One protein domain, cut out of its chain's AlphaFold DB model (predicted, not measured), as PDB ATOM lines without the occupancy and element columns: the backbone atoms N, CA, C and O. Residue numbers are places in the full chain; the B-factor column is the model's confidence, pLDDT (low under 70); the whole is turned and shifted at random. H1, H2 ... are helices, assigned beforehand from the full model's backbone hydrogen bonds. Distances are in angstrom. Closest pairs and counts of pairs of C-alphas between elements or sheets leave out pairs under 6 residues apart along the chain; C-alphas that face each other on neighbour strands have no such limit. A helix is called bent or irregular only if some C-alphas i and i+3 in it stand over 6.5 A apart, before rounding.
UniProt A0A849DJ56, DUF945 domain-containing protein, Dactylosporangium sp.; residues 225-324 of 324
ATOM      1  N   GLN A 225      -3.718 -58.883  10.609       94.00
ATOM      2  CA  GLN A 225      -3.627 -57.635   9.849       94.00
ATOM      3  C   GLN A 225      -4.906 -57.421   9.039       94.00
ATOM      4  O   GLN A 225      -5.467 -58.377   8.505       94.00
ATOM      5  N   LEU A 226      -5.340 -56.170   8.946       94.25
ATOM      6  CA  LEU A 226      -6.463 -55.754   8.121       94.25
ATOM      7  C   LEU A 226      -6.057 -54.507   7.339       94.25
ATOM      8  O   LEU A 226      -5.553 -53.544   7.907       94.25
ATOM      9  N   GLU A 227      -6.304 -54.514   6.039       95.56
ATOM     10  CA  GLU A 227      -6.085 -53.367   5.165       95.56
ATOM     11  C   GLU A 227      -7.399 -52.619   4.910       95.56
ATOM     12  O   GLU A 227      -8.504 -53.160   5.044       95.56
ATOM     13  N   TRP A 228      -7.298 -51.347   4.512       95.62
ATOM     14  CA  TRP A 228      -8.476 -50.514   4.255       95.62
ATOM     15  C   TRP A 228      -9.427 -51.120   3.212       95.62
ATOM     16  O   TRP A 228     -10.644 -51.013   3.359       95.62
ATOM     17  N   ASP A 229      -8.910 -51.779   2.173       95.38
ATOM     18  CA  ASP A 229      -9.745 -52.400   1.140       95.38
ATOM     19  C   ASP A 229     -10.596 -53.553   1.700       95.38
ATOM     20  O   ASP A 229     -11.742 -53.736   1.284       95.38
ATOM     21  N   GLN A 230     -10.072 -54.303   2.673       95.25
ATOM     22  CA  GLN A 230     -10.808 -55.343   3.386       95.25
ATOM     23  C   GLN A 230     -11.871 -54.730   4.301       95.25
ATOM     24  O   GLN A 230     -13.030 -55.147   4.250       95.25
ATOM     25  N   LEU A 231     -11.522 -53.691   5.073       95.69
ATOM     26  CA  LEU A 231     -12.485 -52.986   5.925       95.69
ATOM     27  C   LEU A 231     -13.614 -52.341   5.108       95.69
ATOM     28  O   LEU A 231     -14.775 -52.377   5.514       95.69
ATOM     29  N   GLN A 232     -13.303 -51.796   3.931       95.69
ATOM     30  CA  GLN A 232     -14.301 -51.222   3.035       95.69
ATOM     31  C   GLN A 232     -15.288 -52.284   2.528       95.69
ATOM     32  O   GLN A 232     -16.493 -52.031   2.519       95.69
ATOM     33  N   ARG A 233     -14.816 -53.490   2.171       95.31
ATOM     34  CA  ARG A 233     -15.702 -54.611   1.790       95.31
ATOM     35  C   ARG A 233     -16.613 -55.026   2.943       95.31
ATOM     36  O   ARG A 233     -17.802 -55.240   2.724       95.31
ATOM     37  N   ILE A 234     -16.079 -55.079   4.164       94.44
ATOM     38  CA  ILE A 234     -16.873 -55.347   5.372       94.44
ATOM     39  C   ILE A 234     -17.952 -54.269   5.548       94.44
ATOM     40  O   ILE A 234     -19.117 -54.596   5.762       94.44
ATOM     41  N   ALA A 235     -17.604 -52.986   5.410       94.25
ATOM     42  CA  ALA A 235     -18.568 -51.890   5.512       94.25
ATOM     43  C   ALA A 235     -19.671 -51.974   4.440       94.25
ATOM     44  O   ALA A 235     -20.834 -51.681   4.721       94.25
ATOM     45  N   ASP A 236     -19.333 -52.402   3.228       93.38
ATOM     46  CA  ASP A 236     -20.301 -52.576   2.144       93.38
ATOM     47  C   ASP A 236     -21.260 -53.747   2.395       93.38
ATOM     48  O   ASP A 236     -22.435 -53.664   2.040       93.38
ATOM     49  N   GLU A 237     -20.807 -54.792   3.088       94.00
ATOM     50  CA  GLU A 237     -21.673 -55.886   3.526       94.00
ATOM     51  C   GLU A 237     -22.572 -55.502   4.721       94.00
ATOM     52  O   GLU A 237     -23.735 -55.919   4.798       94.00
ATOM     53  N   LEU A 238     -22.054 -54.710   5.665       91.19
ATOM     54  CA  LEU A 238     -22.816 -54.237   6.827       91.19
ATOM     55  C   LEU A 238     -23.944 -53.276   6.436       91.19
ATOM     56  O   LEU A 238     -24.990 -53.248   7.088       91.19
ATOM     57  N   TRP A 239     -23.733 -52.495   5.379       91.62
ATOM     58  CA  TRP A 239     -24.658 -51.476   4.897       91.62
ATOM     59  C   TRP A 239     -24.741 -51.525   3.365       91.62
ATOM     60  O   TRP A 239     -24.144 -50.664   2.699       91.62
ATOM     61  N   PRO A 240     -25.468 -52.514   2.811       89.00
ATOM     62  CA  PRO A 240     -25.662 -52.634   1.373       89.00
ATOM     63  C   PRO A 240     -26.375 -51.396   0.821       89.00
ATOM     64  O   PRO A 240     -27.191 -50.771   1.501       89.00
ATOM     65  N   LEU A 241     -26.041 -51.023  -0.414       84.00
ATOM     66  CA  LEU A 241     -26.726 -49.942  -1.117       84.00
ATOM     67  C   LEU A 241     -28.114 -50.416  -1.558       84.00
ATOM     68  O   LEU A 241     -28.224 -51.452  -2.210       84.00
ATOM     69  N   ASP A 242     -29.145 -49.634  -1.244       74.75
ATOM     70  CA  ASP A 242     -30.484 -49.840  -1.796       74.75
ATOM     71  C   ASP A 242     -30.504 -49.434  -3.283       74.75
ATOM     72  O   ASP A 242     -29.997 -48.372  -3.657       74.75
ATOM     73  N   ASP A 243     -31.104 -50.271  -4.135       67.44
ATOM     74  CA  ASP A 243     -31.116 -50.092  -5.597       67.44
ATOM     75  C   ASP A 243     -31.988 -48.915  -6.084       67.44
ATOM     76  O   ASP A 243     -31.814 -48.443  -7.212       67.44
ATOM     77  N   ASP A 244     -32.892 -48.422  -5.231       68.00
ATOM     78  CA  ASP A 244     -33.962 -47.491  -5.609       68.00
ATOM     79  C   ASP A 244     -33.542 -46.004  -5.624       68.00
ATOM     80  O   ASP A 244     -34.210 -45.199  -6.271       68.00
ATOM     81  N   ASP A 245     -32.436 -45.613  -4.969       65.56
ATOM     82  CA  ASP A 245     -31.985 -44.205  -4.913       65.56
ATOM     83  C   ASP A 245     -30.446 -44.067  -4.924       65.56
ATOM     84  O   ASP A 245     -29.781 -43.779  -3.919       65.56
ATOM     85  N   LYS A 246     -29.863 -44.332  -6.101       75.56
ATOM     86  CA  LYS A 246     -28.424 -44.599  -6.273       75.56
ATOM     87  C   LYS A 246     -27.512 -43.439  -5.880       75.56
ATOM     88  O   LYS A 246     -26.453 -43.683  -5.311       75.56
ATOM     89  N   GLU A 247     -27.887 -42.189  -6.151       84.25
ATOM     90  CA  GLU A 247     -27.000 -41.043  -5.899       84.25
ATOM     91  C   GLU A 247     -26.939 -40.689  -4.407       84.25
ATOM     92  O   GLU A 247     -25.855 -40.595  -3.825       84.25
ATOM     93  N   ALA A 248     -28.095 -40.572  -3.745       82.62
ATOM     94  CA  ALA A 248     -28.153 -40.264  -2.321       82.62
ATOM     95  C   ALA A 248     -27.562 -41.394  -1.460       82.62
ATOM     96  O   ALA A 248     -26.873 -41.125  -0.469       82.62
ATOM     97  N   ALA A 249     -27.800 -42.656  -1.832       83.50
ATOM     98  CA  ALA A 249     -27.203 -43.809  -1.162       83.50
ATOM     99  C   ALA A 249     -25.674 -43.839  -1.343       83.50
ATOM    100  O   ALA A 249     -24.939 -44.034  -0.371       83.50
ATOM    101  N   PHE A 250     -25.181 -43.545  -2.550       87.44
ATOM    102  CA  PHE A 250     -23.749 -43.479  -2.834       87.44
ATOM    103  C   PHE A 250     -23.039 -42.357  -2.064       87.44
ATOM    104  O   PHE A 250     -21.968 -42.577  -1.497       87.44
ATOM    105  N   LEU A 251     -23.643 -41.169  -1.953       88.50
ATOM    106  CA  LEU A 251     -23.072 -40.072  -1.160       88.50
ATOM    107  C   LEU A 251     -22.985 -40.419   0.336       88.50
ATOM    108  O   LEU A 251     -21.988 -40.099   0.988       88.50
ATOM    109  N   LYS A 252     -23.993 -41.114   0.885       88.19
ATOM    110  CA  LYS A 252     -23.959 -41.610   2.274       88.19
ATOM    111  C   LYS A 252     -22.854 -42.645   2.477       88.19
ATOM    112  O   LYS A 252     -22.152 -42.572   3.486       88.19
ATOM    113  N   LYS A 253     -22.674 -43.563   1.521       91.69
ATOM    114  CA  LYS A 253     -21.562 -44.523   1.509       91.69
ATOM    115  C   LYS A 253     -20.222 -43.799   1.528       91.69
ATOM    116  O   LYS A 253     -19.403 -44.080   2.390       91.69
ATOM    117  N   LEU A 254     -20.019 -42.827   0.640       92.38
ATOM    118  CA  LEU A 254     -18.762 -42.086   0.552       92.38
ATOM    119  C   LEU A 254     -18.441 -41.336   1.854       92.38
ATOM    120  O   LEU A 254     -17.299 -41.347   2.309       92.38
ATOM    121  N   ALA A 255     -19.449 -40.717   2.479       92.62
ATOM    122  CA  ALA A 255     -19.288 -40.047   3.767       92.62
ATOM    123  C   ALA A 255     -18.906 -41.030   4.886       92.62
ATOM    124  O   ALA A 255     -17.974 -40.761   5.642       92.62
ATOM    125  N   ARG A 256     -19.585 -42.184   4.961       94.75
ATOM    126  CA  ARG A 256     -19.261 -43.260   5.906       94.75
ATOM    127  C   ARG A 256     -17.850 -43.797   5.678       94.75
ATOM    128  O   ARG A 256     -17.096 -43.902   6.635       94.75
ATOM    129  N   ASP A 257     -17.490 -44.109   4.438       95.62
ATOM    130  CA  ASP A 257     -16.187 -44.679   4.086       95.62
ATOM    131  C   ASP A 257     -15.052 -43.701   4.423       95.62
ATOM    132  O   ASP A 257     -14.039 -44.103   4.985       95.62
ATOM    133  N   ARG A 258     -15.243 -42.398   4.174       95.88
ATOM    134  CA  ARG A 258     -14.297 -41.360   4.611       95.88
ATOM    135  C   ARG A 258     -14.106 -41.375   6.127       95.88
ATOM    136  O   ARG A 258     -12.973 -41.332   6.599       95.88
ATOM    137  N   ASP A 259     -15.203 -41.408   6.883       94.50
ATOM    138  CA  ASP A 259     -15.140 -41.392   8.344       94.50
ATOM    139  C   ASP A 259     -14.487 -42.676   8.883       94.50
ATOM    140  O   ASP A 259     -13.625 -42.591   9.752       94.50
ATOM    141  N   LEU A 260     -14.837 -43.849   8.343       94.94
ATOM    142  CA  LEU A 260     -14.236 -45.134   8.716       94.94
ATOM    143  C   LEU A 260     -12.742 -45.186   8.395       94.94
ATOM    144  O   LEU A 260     -11.971 -45.651   9.228       94.94
ATOM    145  N   LYS A 261     -12.321 -44.678   7.231       96.25
ATOM    146  CA  LYS A 261     -10.904 -44.624   6.855       96.25
ATOM    147  C   LYS A 261     -10.108 -43.761   7.826       96.25
ATOM    148  O   LYS A 261      -9.073 -44.202   8.313       96.25
ATOM    149  N   TYR A 262     -10.629 -42.582   8.178       95.12
ATOM    150  CA  TYR A 262     -10.015 -41.735   9.203       95.12
ATOM    151  C   TYR A 262      -9.929 -42.454  10.556       95.12
ATOM    152  O   TYR A 262      -8.872 -42.459  11.186       95.12
ATOM    153  N   LEU A 263     -11.027 -43.078  10.999       90.25
ATOM    154  CA  LEU A 263     -11.055 -43.822  12.258       90.25
ATOM    155  C   LEU A 263     -10.023 -44.951  12.272       90.25
ATOM    156  O   LEU A 263      -9.310 -45.102  13.253       90.25
ATOM    157  N   PHE A 264      -9.896 -45.689  11.175       93.56
ATOM    158  CA  PHE A 264      -9.010 -46.841  11.066       93.56
ATOM    159  C   PHE A 264      -7.525 -46.469  10.914       93.56
ATOM    160  O   PHE A 264      -6.662 -47.046  11.577       93.56
ATOM    161  N   GLU A 265      -7.210 -45.500  10.053       92.88
ATOM    162  CA  GLU A 265      -5.829 -45.179   9.675       92.88
ATOM    163  C   GLU A 265      -5.222 -44.067  10.538       92.88
ATOM    164  O   GLU A 265      -4.018 -44.072  10.788       92.88
ATOM    165  N   GLU A 266      -6.024 -43.129  11.049       90.25
ATOM    166  CA  GLU A 266      -5.510 -41.870  11.604       90.25
ATOM    167  C   GLU A 266      -5.938 -41.600  13.050       90.25
ATOM    168  O   GLU A 266      -5.168 -40.987  13.796       90.25
ATOM    169  N   ALA A 267      -7.117 -42.059  13.486       83.94
ATOM    170  CA  ALA A 267      -7.666 -41.653  14.776       83.94
ATOM    171  C   ALA A 267      -6.743 -42.009  15.961       83.94
ATOM    172  O   ALA A 267      -6.208 -43.122  16.033       83.94
ATOM    173  N   PRO A 268      -6.573 -41.090  16.936       79.25
ATOM    174  CA  PRO A 268      -5.768 -41.353  18.127       79.25
ATOM    175  C   PRO A 268      -6.259 -42.551  18.950       79.25
ATOM    176  O   PRO A 268      -5.435 -43.219  19.571       79.25
ATOM    177  N   SER A 269      -7.567 -42.843  18.922       72.69
ATOM    178  CA  SER A 269      -8.182 -44.001  19.590       72.69
ATOM    179  C   SER A 269      -7.581 -45.334  19.132       72.69
ATOM    180  O   SER A 269      -7.464 -46.254  19.931       72.69
ATOM    181  N   GLN A 270      -7.117 -45.419  17.881       79.38
ATOM    182  CA  GLN A 270      -6.558 -46.639  17.296       79.38
ATOM    183  C   GLN A 270      -5.029 -46.724  17.383       79.38
ATOM    184  O   GLN A 270      -4.436 -47.681  16.890       79.38
ATOM    185  N   ALA A 271      -4.346 -45.743  17.986       83.69
ATOM    186  CA  ALA A 271      -2.892 -45.605  17.857       83.69
ATOM    187  C   ALA A 271      -2.089 -46.855  18.274       83.69
ATOM    188  O   ALA A 271      -1.044 -47.117  17.683       83.69
ATOM    189  N   GLN A 272      -2.574 -47.623  19.257       80.81
ATOM    190  CA  GLN A 272      -1.908 -48.831  19.769       80.81
ATOM    191  C   GLN A 272      -2.265 -50.119  19.008       80.81
ATOM    192  O   GLN A 272      -1.587 -51.133  19.167       80.81
ATOM    193  N   ILE A 273      -3.321 -50.092  18.195       83.31
ATOM    194  CA  ILE A 273      -3.917 -51.270  17.542       83.31
ATOM    195  C   ILE A 273      -4.037 -51.103  16.021       83.31
ATOM    196  O   ILE A 273      -4.566 -51.977  15.340       83.31
ATOM    197  N   ARG A 274      -3.527 -49.995  15.471       90.81
ATOM    198  CA  ARG A 274      -3.594 -49.641  14.048       90.81
ATOM    199  C   ARG A 274      -3.099 -50.772  13.141       90.81
ATOM    200  O   ARG A 274      -2.079 -51.396  13.427       90.81
ATOM    201  N   GLY A 275      -3.816 -50.990  12.039       89.25
ATOM    202  CA  GLY A 275      -3.519 -52.032  11.048       89.25
ATOM    203  C   GLY A 275      -3.996 -53.432  11.443       89.25
ATOM    204  O   GLY A 275      -3.874 -54.363  10.657       89.25
ATOM    205  N   THR A 276      -4.562 -53.603  12.641       92.06
ATOM    206  CA  THR A 276      -5.111 -54.897  13.062       92.06
ATOM    207  C   THR A 276      -6.585 -55.036  12.697       92.06
ATOM    208  O   THR A 276      -7.309 -54.044  12.567       92.06
ATOM    209  N   ALA A 277      -7.064 -56.274  12.604       88.44
ATOM    210  CA  ALA A 277      -8.485 -56.561  12.458       88.44
ATOM    211  C   ALA A 277      -9.279 -55.978  13.644       88.44
ATOM    212  O   ALA A 277     -10.344 -55.393  13.446       88.44
ATOM    213  N   TRP A 278      -8.709 -55.991  14.856       87.75
ATOM    214  CA  TRP A 278      -9.297 -55.327  16.024       87.75
ATOM    215  C   TRP A 278      -9.516 -53.824  15.802       87.75
ATOM    216  O   TRP A 278     -10.599 -53.325  16.101       87.75
ATOM    217  N   ALA A 279      -8.563 -53.109  15.194       86.25
ATOM    218  CA  ALA A 279      -8.770 -51.702  14.836       86.25
ATOM    219  C   ALA A 279      -9.880 -51.509  13.793       86.25
ATOM    220  O   ALA A 279     -10.599 -50.511  13.834       86.25
ATOM    221  N   GLY A 280     -10.060 -52.464  12.879       87.62
ATOM    222  CA  GLY A 280     -11.159 -52.445  11.911       87.62
ATOM    223  C   GLY A 280     -12.518 -52.569  12.590       87.62
ATOM    224  O   GLY A 280     -13.427 -51.781  12.320       87.62
ATOM    225  N   TYR A 281     -12.633 -53.510  13.531       85.50
ATOM    226  CA  TYR A 281     -13.813 -53.631  14.384       85.50
ATOM    227  C   TYR A 281     -14.055 -52.342  15.180       85.50
ATOM    228  O   TYR A 281     -15.155 -51.793  15.104       85.50
ATOM    229  N   GLN A 282     -13.022 -51.816  15.848       81.62
ATOM    230  CA  GLN A 282     -13.113 -50.612  16.675       81.62
ATOM    231  C   GLN A 282     -13.492 -49.354  15.875       81.62
ATOM    232  O   GLN A 282     -14.250 -48.515  16.361       81.62
ATOM    233  N   ALA A 283     -13.049 -49.236  14.620       87.19
ATOM    234  CA  ALA A 283     -13.466 -48.157  13.726       87.19
ATOM    235  C   ALA A 283     -14.967 -48.231  13.388       87.19
ATOM    236  O   ALA A 283     -15.647 -47.202  13.345       87.19
ATOM    237  N   VAL A 284     -15.509 -49.437  13.182       85.06
ATOM    238  CA  VAL A 284     -16.944 -49.647  12.932       85.06
ATOM    239  C   VAL A 284     -17.781 -49.312  14.166       85.06
ATOM    240  O   VAL A 284     -18.792 -48.612  14.042       85.06
ATOM    241  N   THR A 285     -17.372 -49.769  15.352       80.69
ATOM    242  CA  THR A 285     -18.031 -49.426  16.622       80.69
ATOM    243  C   THR A 285     -17.979 -47.926  16.879       80.69
ATOM    244  O   THR A 285     -19.025 -47.333  17.130       80.69
ATOM    245  N   GLU A 286     -16.818 -47.282  16.737       79.69
ATOM    246  CA  GLU A 286     -16.680 -45.837  16.951       79.69
ATOM    247  C   GLU A 286     -17.523 -45.028  15.949       79.69
ATOM    248  O   GLU A 286     -18.153 -44.030  16.316       79.69
ATOM    249  N   TRP A 287     -17.617 -45.475  14.690       87.94
ATOM    250  CA  TRP A 287     -18.484 -44.825  13.710       87.94
ATOM    251  C   TRP A 287     -19.957 -44.924  14.100       87.94
ATOM    252  O   TRP A 287     -20.653 -43.907  14.106       87.94
ATOM    253  N   LEU A 288     -20.429 -46.122  14.455       79.38
ATOM    254  CA  LEU A 288     -21.796 -46.339  14.936       79.38
ATOM    255  C   LEU A 288     -22.104 -45.470  16.157       79.38
ATOM    256  O   LEU A 288     -23.172 -44.859  16.219       79.38
ATOM    257  N   ASP A 289     -21.145 -45.371  17.074       68.50
ATOM    258  CA  ASP A 289     -21.334 -44.738  18.374       68.50
ATOM    259  C   ASP A 289     -21.286 -43.209  18.299       68.50
ATOM    260  O   ASP A 289     -22.069 -42.519  18.960       68.50
ATOM    261  N   HIS A 290     -20.417 -42.661  17.445       75.56
ATOM    262  CA  HIS A 290     -20.076 -41.237  17.478       75.56
ATOM    263  C   HIS A 290     -20.253 -40.496  16.153       75.56
ATOM    264  O   HIS A 290     -20.482 -39.283  16.168       75.56
ATOM    265  N   LYS A 291     -20.168 -41.175  15.006       81.50
ATOM    266  CA  LYS A 291     -20.149 -40.519  13.685       81.50
ATOM    267  C   LYS A 291     -21.415 -40.757  12.869       81.50
ATOM    268  O   LYS A 291     -21.729 -39.943  12.002       81.50
ATOM    269  N   GLN A 292     -22.181 -41.808  13.172       84.12
ATOM    270  CA  GLN A 292     -23.381 -42.154  12.424       84.12
ATOM    271  C   GLN A 292     -24.343 -40.955  12.379       84.12
ATOM    272  O   GLN A 292     -24.661 -40.388  13.435       84.12
ATOM    273  N   PRO A 293     -24.835 -40.558  11.188       84.19
ATOM    274  CA  PRO A 293     -25.775 -39.457  11.061       84.19
ATOM    275  C   PRO A 293     -27.019 -39.674  11.926       84.19
ATOM    276  O   PRO A 293     -27.692 -40.702  11.848       84.19
ATOM    277  N   ALA A 294     -27.335 -38.672  12.737       81.75
ATOM    278  CA  ALA A 294     -28.491 -38.664  13.613       81.75
ATOM    279  C   ALA A 294     -29.065 -37.248  13.690       81.75
ATOM    280  O   ALA A 294     -28.350 -36.268  13.488       81.75
ATOM    281  N   LYS A 295     -30.357 -37.137  14.018       76.62
ATOM    282  CA  LYS A 295     -31.047 -35.839  14.140       76.62
ATOM    283  C   LYS A 295     -30.447 -34.946  15.234       76.62
ATOM    284  O   LYS A 295     -30.583 -33.732  15.171       76.62
ATOM    285  N   SER A 296     -29.824 -35.549  16.241       72.31
ATOM    286  CA  SER A 296     -29.043 -34.880  17.281       72.31
ATOM    287  C   SER A 296     -28.139 -35.894  17.984       72.31
ATOM    288  O   SER A 296     -28.359 -37.102  17.848       72.31
ATOM    289  N   ASP A 297     -27.183 -35.420  18.787       60.84
ATOM    290  CA  ASP A 297     -26.341 -36.276  19.641       60.84
ATOM    291  C   ASP A 297     -27.181 -37.197  20.530       60.84
ATOM    292  O   ASP A 297     -26.907 -38.388  20.651       60.84
ATOM    293  N   TYR A 298     -28.288 -36.662  21.048       59.62
ATOM    294  CA  TYR A 298     -29.271 -37.414  21.816       59.62
ATOM    295  C   TYR A 298     -29.877 -38.591  21.025       59.62
ATOM    296  O   TYR A 298     -29.961 -39.710  21.526       59.62
ATOM    297  N   HIS A 299     -30.285 -38.370  19.769       66.31
ATOM    298  CA  HIS A 299     -30.833 -39.448  18.935       66.31
ATOM    299  C   HIS A 299     -29.774 -40.489  18.560       66.31
ATOM    300  O   HIS A 299     -30.108 -41.666  18.445       66.31
ATOM    301  N   ARG A 300     -28.518 -40.065  18.379       73.38
ATOM    302  CA  ARG A 300     -27.387 -40.953  18.084       73.38
ATOM    303  C   ARG A 300     -27.147 -41.921  19.235       73.38
ATOM    304  O   ARG A 300     -27.225 -43.127  19.037       73.38
ATOM    305  N   ALA A 301     -26.976 -41.384  20.443       55.69
ATOM    306  CA  ALA A 301     -26.772 -42.174  21.652       55.69
ATOM    307  C   ALA A 301     -27.931 -43.155  21.877       55.69
ATOM    308  O   ALA A 301     -27.710 -44.334  22.122       55.69
ATOM    309  N   ASN A 302     -29.181 -42.715  21.710       59.00
ATOM    310  CA  ASN A 302     -30.330 -43.611  21.853       59.00
ATOM    311  C   ASN A 302     -30.334 -44.749  20.842       59.00
ATOM    312  O   ASN A 302     -30.689 -45.867  21.198       59.00
ATOM    313  N   LYS A 303     -29.956 -44.475  19.594       66.81
ATOM    314  CA  LYS A 303     -29.864 -45.509  18.568       66.81
ATOM    315  C   LYS A 303     -28.792 -46.532  18.938       66.81
ATOM    316  O   LYS A 303     -29.036 -47.723  18.878       66.81
ATOM    317  N   VAL A 304     -27.642 -46.079  19.414       63.22
ATOM    318  CA  VAL A 304     -26.545 -46.958  19.837       63.22
ATOM    319  C   VAL A 304     -26.934 -47.858  21.010       63.22
ATOM    320  O   VAL A 304     -26.543 -49.020  21.057       63.22
ATOM    321  N   LEU A 305     -27.704 -47.313  21.948       52.97
ATOM    322  CA  LEU A 305     -27.945 -47.931  23.247       52.97
ATOM    323  C   LEU A 305     -29.264 -48.719  23.331       52.97
ATOM    324  O   LEU A 305     -29.351 -49.703  24.055       52.97
ATOM    325  N   ALA A 306     -30.304 -48.293  22.615       50.94
ATOM    326  CA  ALA A 306     -31.642 -48.885  22.702       50.94
ATOM    327  C   ALA A 306     -32.077 -49.622  21.425       50.94
ATOM    328  O   ALA A 306     -33.057 -50.366  21.461       50.94
ATOM    329  N   ASP A 307     -31.380 -49.431  20.298       61.66
ATOM    330  CA  ASP A 307     -31.686 -50.131  19.051       61.66
ATOM    331  C   ASP A 307     -30.887 -51.437  18.969       61.66
ATOM    332  O   ASP A 307     -29.667 -51.444  18.768       61.66
ATOM    333  N   GLY A 308     -31.588 -52.569  19.075       59.44
ATOM    334  CA  GLY A 308     -31.002 -53.894  18.859       59.44
ATOM    335  C   GLY A 308     -30.326 -54.025  17.489       59.44
ATOM    336  O   GLY A 308     -29.415 -54.836  17.340       59.44
ATOM    337  N   THR A 309     -30.695 -53.182  16.518       71.06
ATOM    338  CA  THR A 309     -30.063 -53.116  15.197       71.06
ATOM    339  C   THR A 309     -28.597 -52.695  15.280       71.06
ATOM    340  O   THR A 309     -27.763 -53.307  14.623       71.06
ATOM    341  N   VAL A 310     -28.236 -51.699  16.102       71.31
ATOM    342  CA  VAL A 310     -26.825 -51.280  16.236       71.31
ATOM    343  C   VAL A 310     -26.003 -52.385  16.889       71.31
ATOM    344  O   VAL A 310     -24.921 -52.709  16.408       71.31
ATOM    345  N   THR A 311     -26.546 -53.027  17.925       65.69
ATOM    346  CA  THR A 311     -25.905 -54.187  18.566       65.69
ATOM    347  C   THR A 311     -25.728 -55.345  17.577       65.69
ATOM    348  O   THR A 311     -24.661 -55.952  17.524       65.69
ATOM    349  N   ALA A 312     -26.735 -55.619  16.742       68.94
ATOM    350  CA  ALA A 312     -26.657 -56.636  15.699       68.94
ATOM    351  C   ALA A 312     -25.604 -56.298  14.629       68.94
ATOM    352  O   ALA A 312     -24.862 -57.187  14.218       68.94
ATOM    353  N   ILE A 313     -25.488 -55.028  14.221       80.75
ATOM    354  CA  ILE A 313     -24.446 -54.577  13.285       80.75
ATOM    355  C   ILE A 313     -23.061 -54.735  13.917       80.75
ATOM    356  O   ILE A 313     -22.174 -55.263  13.260       80.75
ATOM    357  N   LYS A 314     -22.867 -54.347  15.187       77.94
ATOM    358  CA  LYS A 314     -21.595 -54.553  15.902       77.94
ATOM    359  C   LYS A 314     -21.226 -56.035  15.961       77.94
ATOM    360  O   LYS A 314     -20.099 -56.390  15.645       77.94
ATOM    361  N   LYS A 315     -22.177 -56.912  16.299       73.19
ATOM    362  CA  LYS A 315     -21.942 -58.362  16.304       73.19
ATOM    363  C   LYS A 315     -21.545 -58.873  14.916       73.19
ATOM    364  O   LYS A 315     -20.532 -59.543  14.783       73.19
ATOM    365  N   ARG A 316     -22.291 -58.491  13.876       79.44
ATOM    366  CA  ARG A 316     -21.971 -58.876  12.496       79.44
ATOM    367  C   ARG A 316     -20.608 -58.341  12.051       79.44
ATOM    368  O   ARG A 316     -19.881 -59.046  11.368       79.44
ATOM    369  N   ALA A 317     -20.249 -57.121  12.446       81.25
ATOM    370  CA  ALA A 317     -18.941 -56.543  12.157       81.25
ATOM    371  C   ALA A 317     -17.820 -57.363  12.802       81.25
ATOM    372  O   ALA A 317     -16.838 -57.656  12.133       81.25
ATOM    373  N   PHE A 318     -17.994 -57.780  14.060       75.56
ATOM    374  CA  PHE A 318     -17.056 -58.671  14.740       75.56
ATOM    375  C   PHE A 318     -16.879 -59.987  13.973       75.56
ATOM    376  O   PHE A 318     -15.751 -60.367  13.676       75.56
ATOM    377  N   ASP A 319     -17.980 -60.635  13.581       78.00
ATOM    378  CA  ASP A 319     -17.946 -61.903  12.840       78.00
ATOM    379  C   ASP A 319     -17.237 -61.761  11.476       78.00
ATOM    380  O   ASP A 319     -16.434 -62.613  11.096       78.00
ATOM    381  N   LEU A 320     -17.494 -60.669  10.745       86.12
ATOM    382  CA  LEU A 320     -16.882 -60.407   9.437       86.12
ATOM    383  C   LEU A 320     -15.388 -60.099   9.537       86.12
ATOM    384  O   LEU A 320     -14.601 -60.608   8.743       86.12
ATOM    385  N   VAL A 321     -14.995 -59.300  10.527       80.75
ATOM    386  CA  VAL A 321     -13.590 -58.995  10.824       80.75
ATOM    387  C   VAL A 321     -12.855 -60.248  11.321       80.75
ATOM    388  O   VAL A 321     -11.693 -60.462  10.996       80.75
ATOM    389  N   LEU A 322     -13.526 -61.130  12.065       77.69
ATOM    390  CA  LEU A 322     -12.953 -62.409  12.487       77.69
ATOM    391  C   LEU A 322     -12.730 -63.370  11.314       77.69
ATOM    392  O   LEU A 322     -11.813 -64.191  11.376       77.69
ATOM    393  N   ALA A 323     -13.526 -63.260  10.250       83.50
ATOM    394  CA  ALA A 323     -13.443 -64.114   9.069       83.50
ATOM    395  C   ALA A 323     -12.380 -63.688   8.034       83.50
ATOM    396  O   ALA A 323     -12.112 -64.473   7.121       83.50
ATOM    397  N   THR A 324     -11.776 -62.497   8.158       78.69
ATOM    398  CA  THR A 324     -10.645 -62.060   7.305       78.69
ATOM    399  C   THR A 324      -9.354 -62.786   7.644       78.69
ATOM    400  O   THR A 324      -8.596 -63.082   6.698       78.69
TER     401      THR A 324
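Overview. This is residues 225 to 324 of the 324 residues of the protein "DUF945 domain-containing protein" of Dactylosporangium sp. (UniProt A0A849DJ56). H3 lies in the middle of a small helical body, with H2 and H5 packed on two of its sides, H1 spanning from H2 to H5 beside it, and H4 across the end of H3 where residues 288 to 290 lie. The helices mostly cross rather than line up, H3 and H5 being the pair nearest to side by side, and residues 243 to 248, of which 246 to 248 belong to H2, stick out. The printed part has 100 residues with five named helices, H1 to H5 in order along the chain, and no named strand; the class is all helix. It is compact, with a radius of gyration of the C-alphas of 13.3 A, and spans 34 by 29 by 23 A.

Arrangement. H1, residues 228 to 238, touches H2, residues 246 to 265, through residues 257 to 264 of H2 alone; the closest C-alphas, of Trp 228 and Lys 261, are 6.9 A apart. Their tilt is steep at 48 degrees, opposite ways. H2 touches H3, residues 277 to 291, with residues 256 to 264 alone, and the closest C-alphas, of Leu 263 and Ala 283, are 5.2 A apart at a steep tilt of 58 degrees, opposite ways. H1 and H3 are close but not clearly touching, with the closest C-alphas, of Leu 231 and Gly 280, 6.2 A apart. H3 touches H4, residues 297 to 306, with residues 288 to 290 alone; the C-alphas of Asp 289 and Val 304 come closest, at 5.9 A. H5, residues 308 to 322, touches H3 at a shallow tilt of 21 degrees, opposite ways, closest at the C-alphas of Ala 277 and Val 321, 5.9 A. H5 also touches H1, closest at the C-alphas of Ile 234 and Leu 320, 6.5 A. H4 and H5 only just touch, only at the corner, with 3 pairs of C-alphas within 8 A, the closest being those of Val 304 and Val 310 at 5.6 A. H2 is apart from H4 and H5, and H1 is apart from H4. In H1, H2, H3, H4 and H5 every O i to N i+4 pair is within hydrogen-bond range.

Along the chain. H1 begins at C-alpha 228 (-8.476, -50.514, 4.255) and is 15.0 A long. H2, the longest helix, is 27.7 A long and ends at C-alpha 265 (-5.829, -45.179, 9.675). H3 is 19.9 A long and neither bent nor irregular, but only just: C-alphas 288 and 291 are 6.2 A apart. H4 is 14.0 A long. H5 is 20.9 A long and ends at C-alpha 322 (-12.953, -62.409, 12.487).

Size, cuts and confidence. The C-alphas farthest apart, of Asp 244 and Gln 272, are 40.9 A apart. The printed part has no cut, and the link from H2 to H3 is long. Confidence is under 70 at 17 residues, among them 243 to 245 and 301 to 308, and H4 has a mean pLDDT of 61.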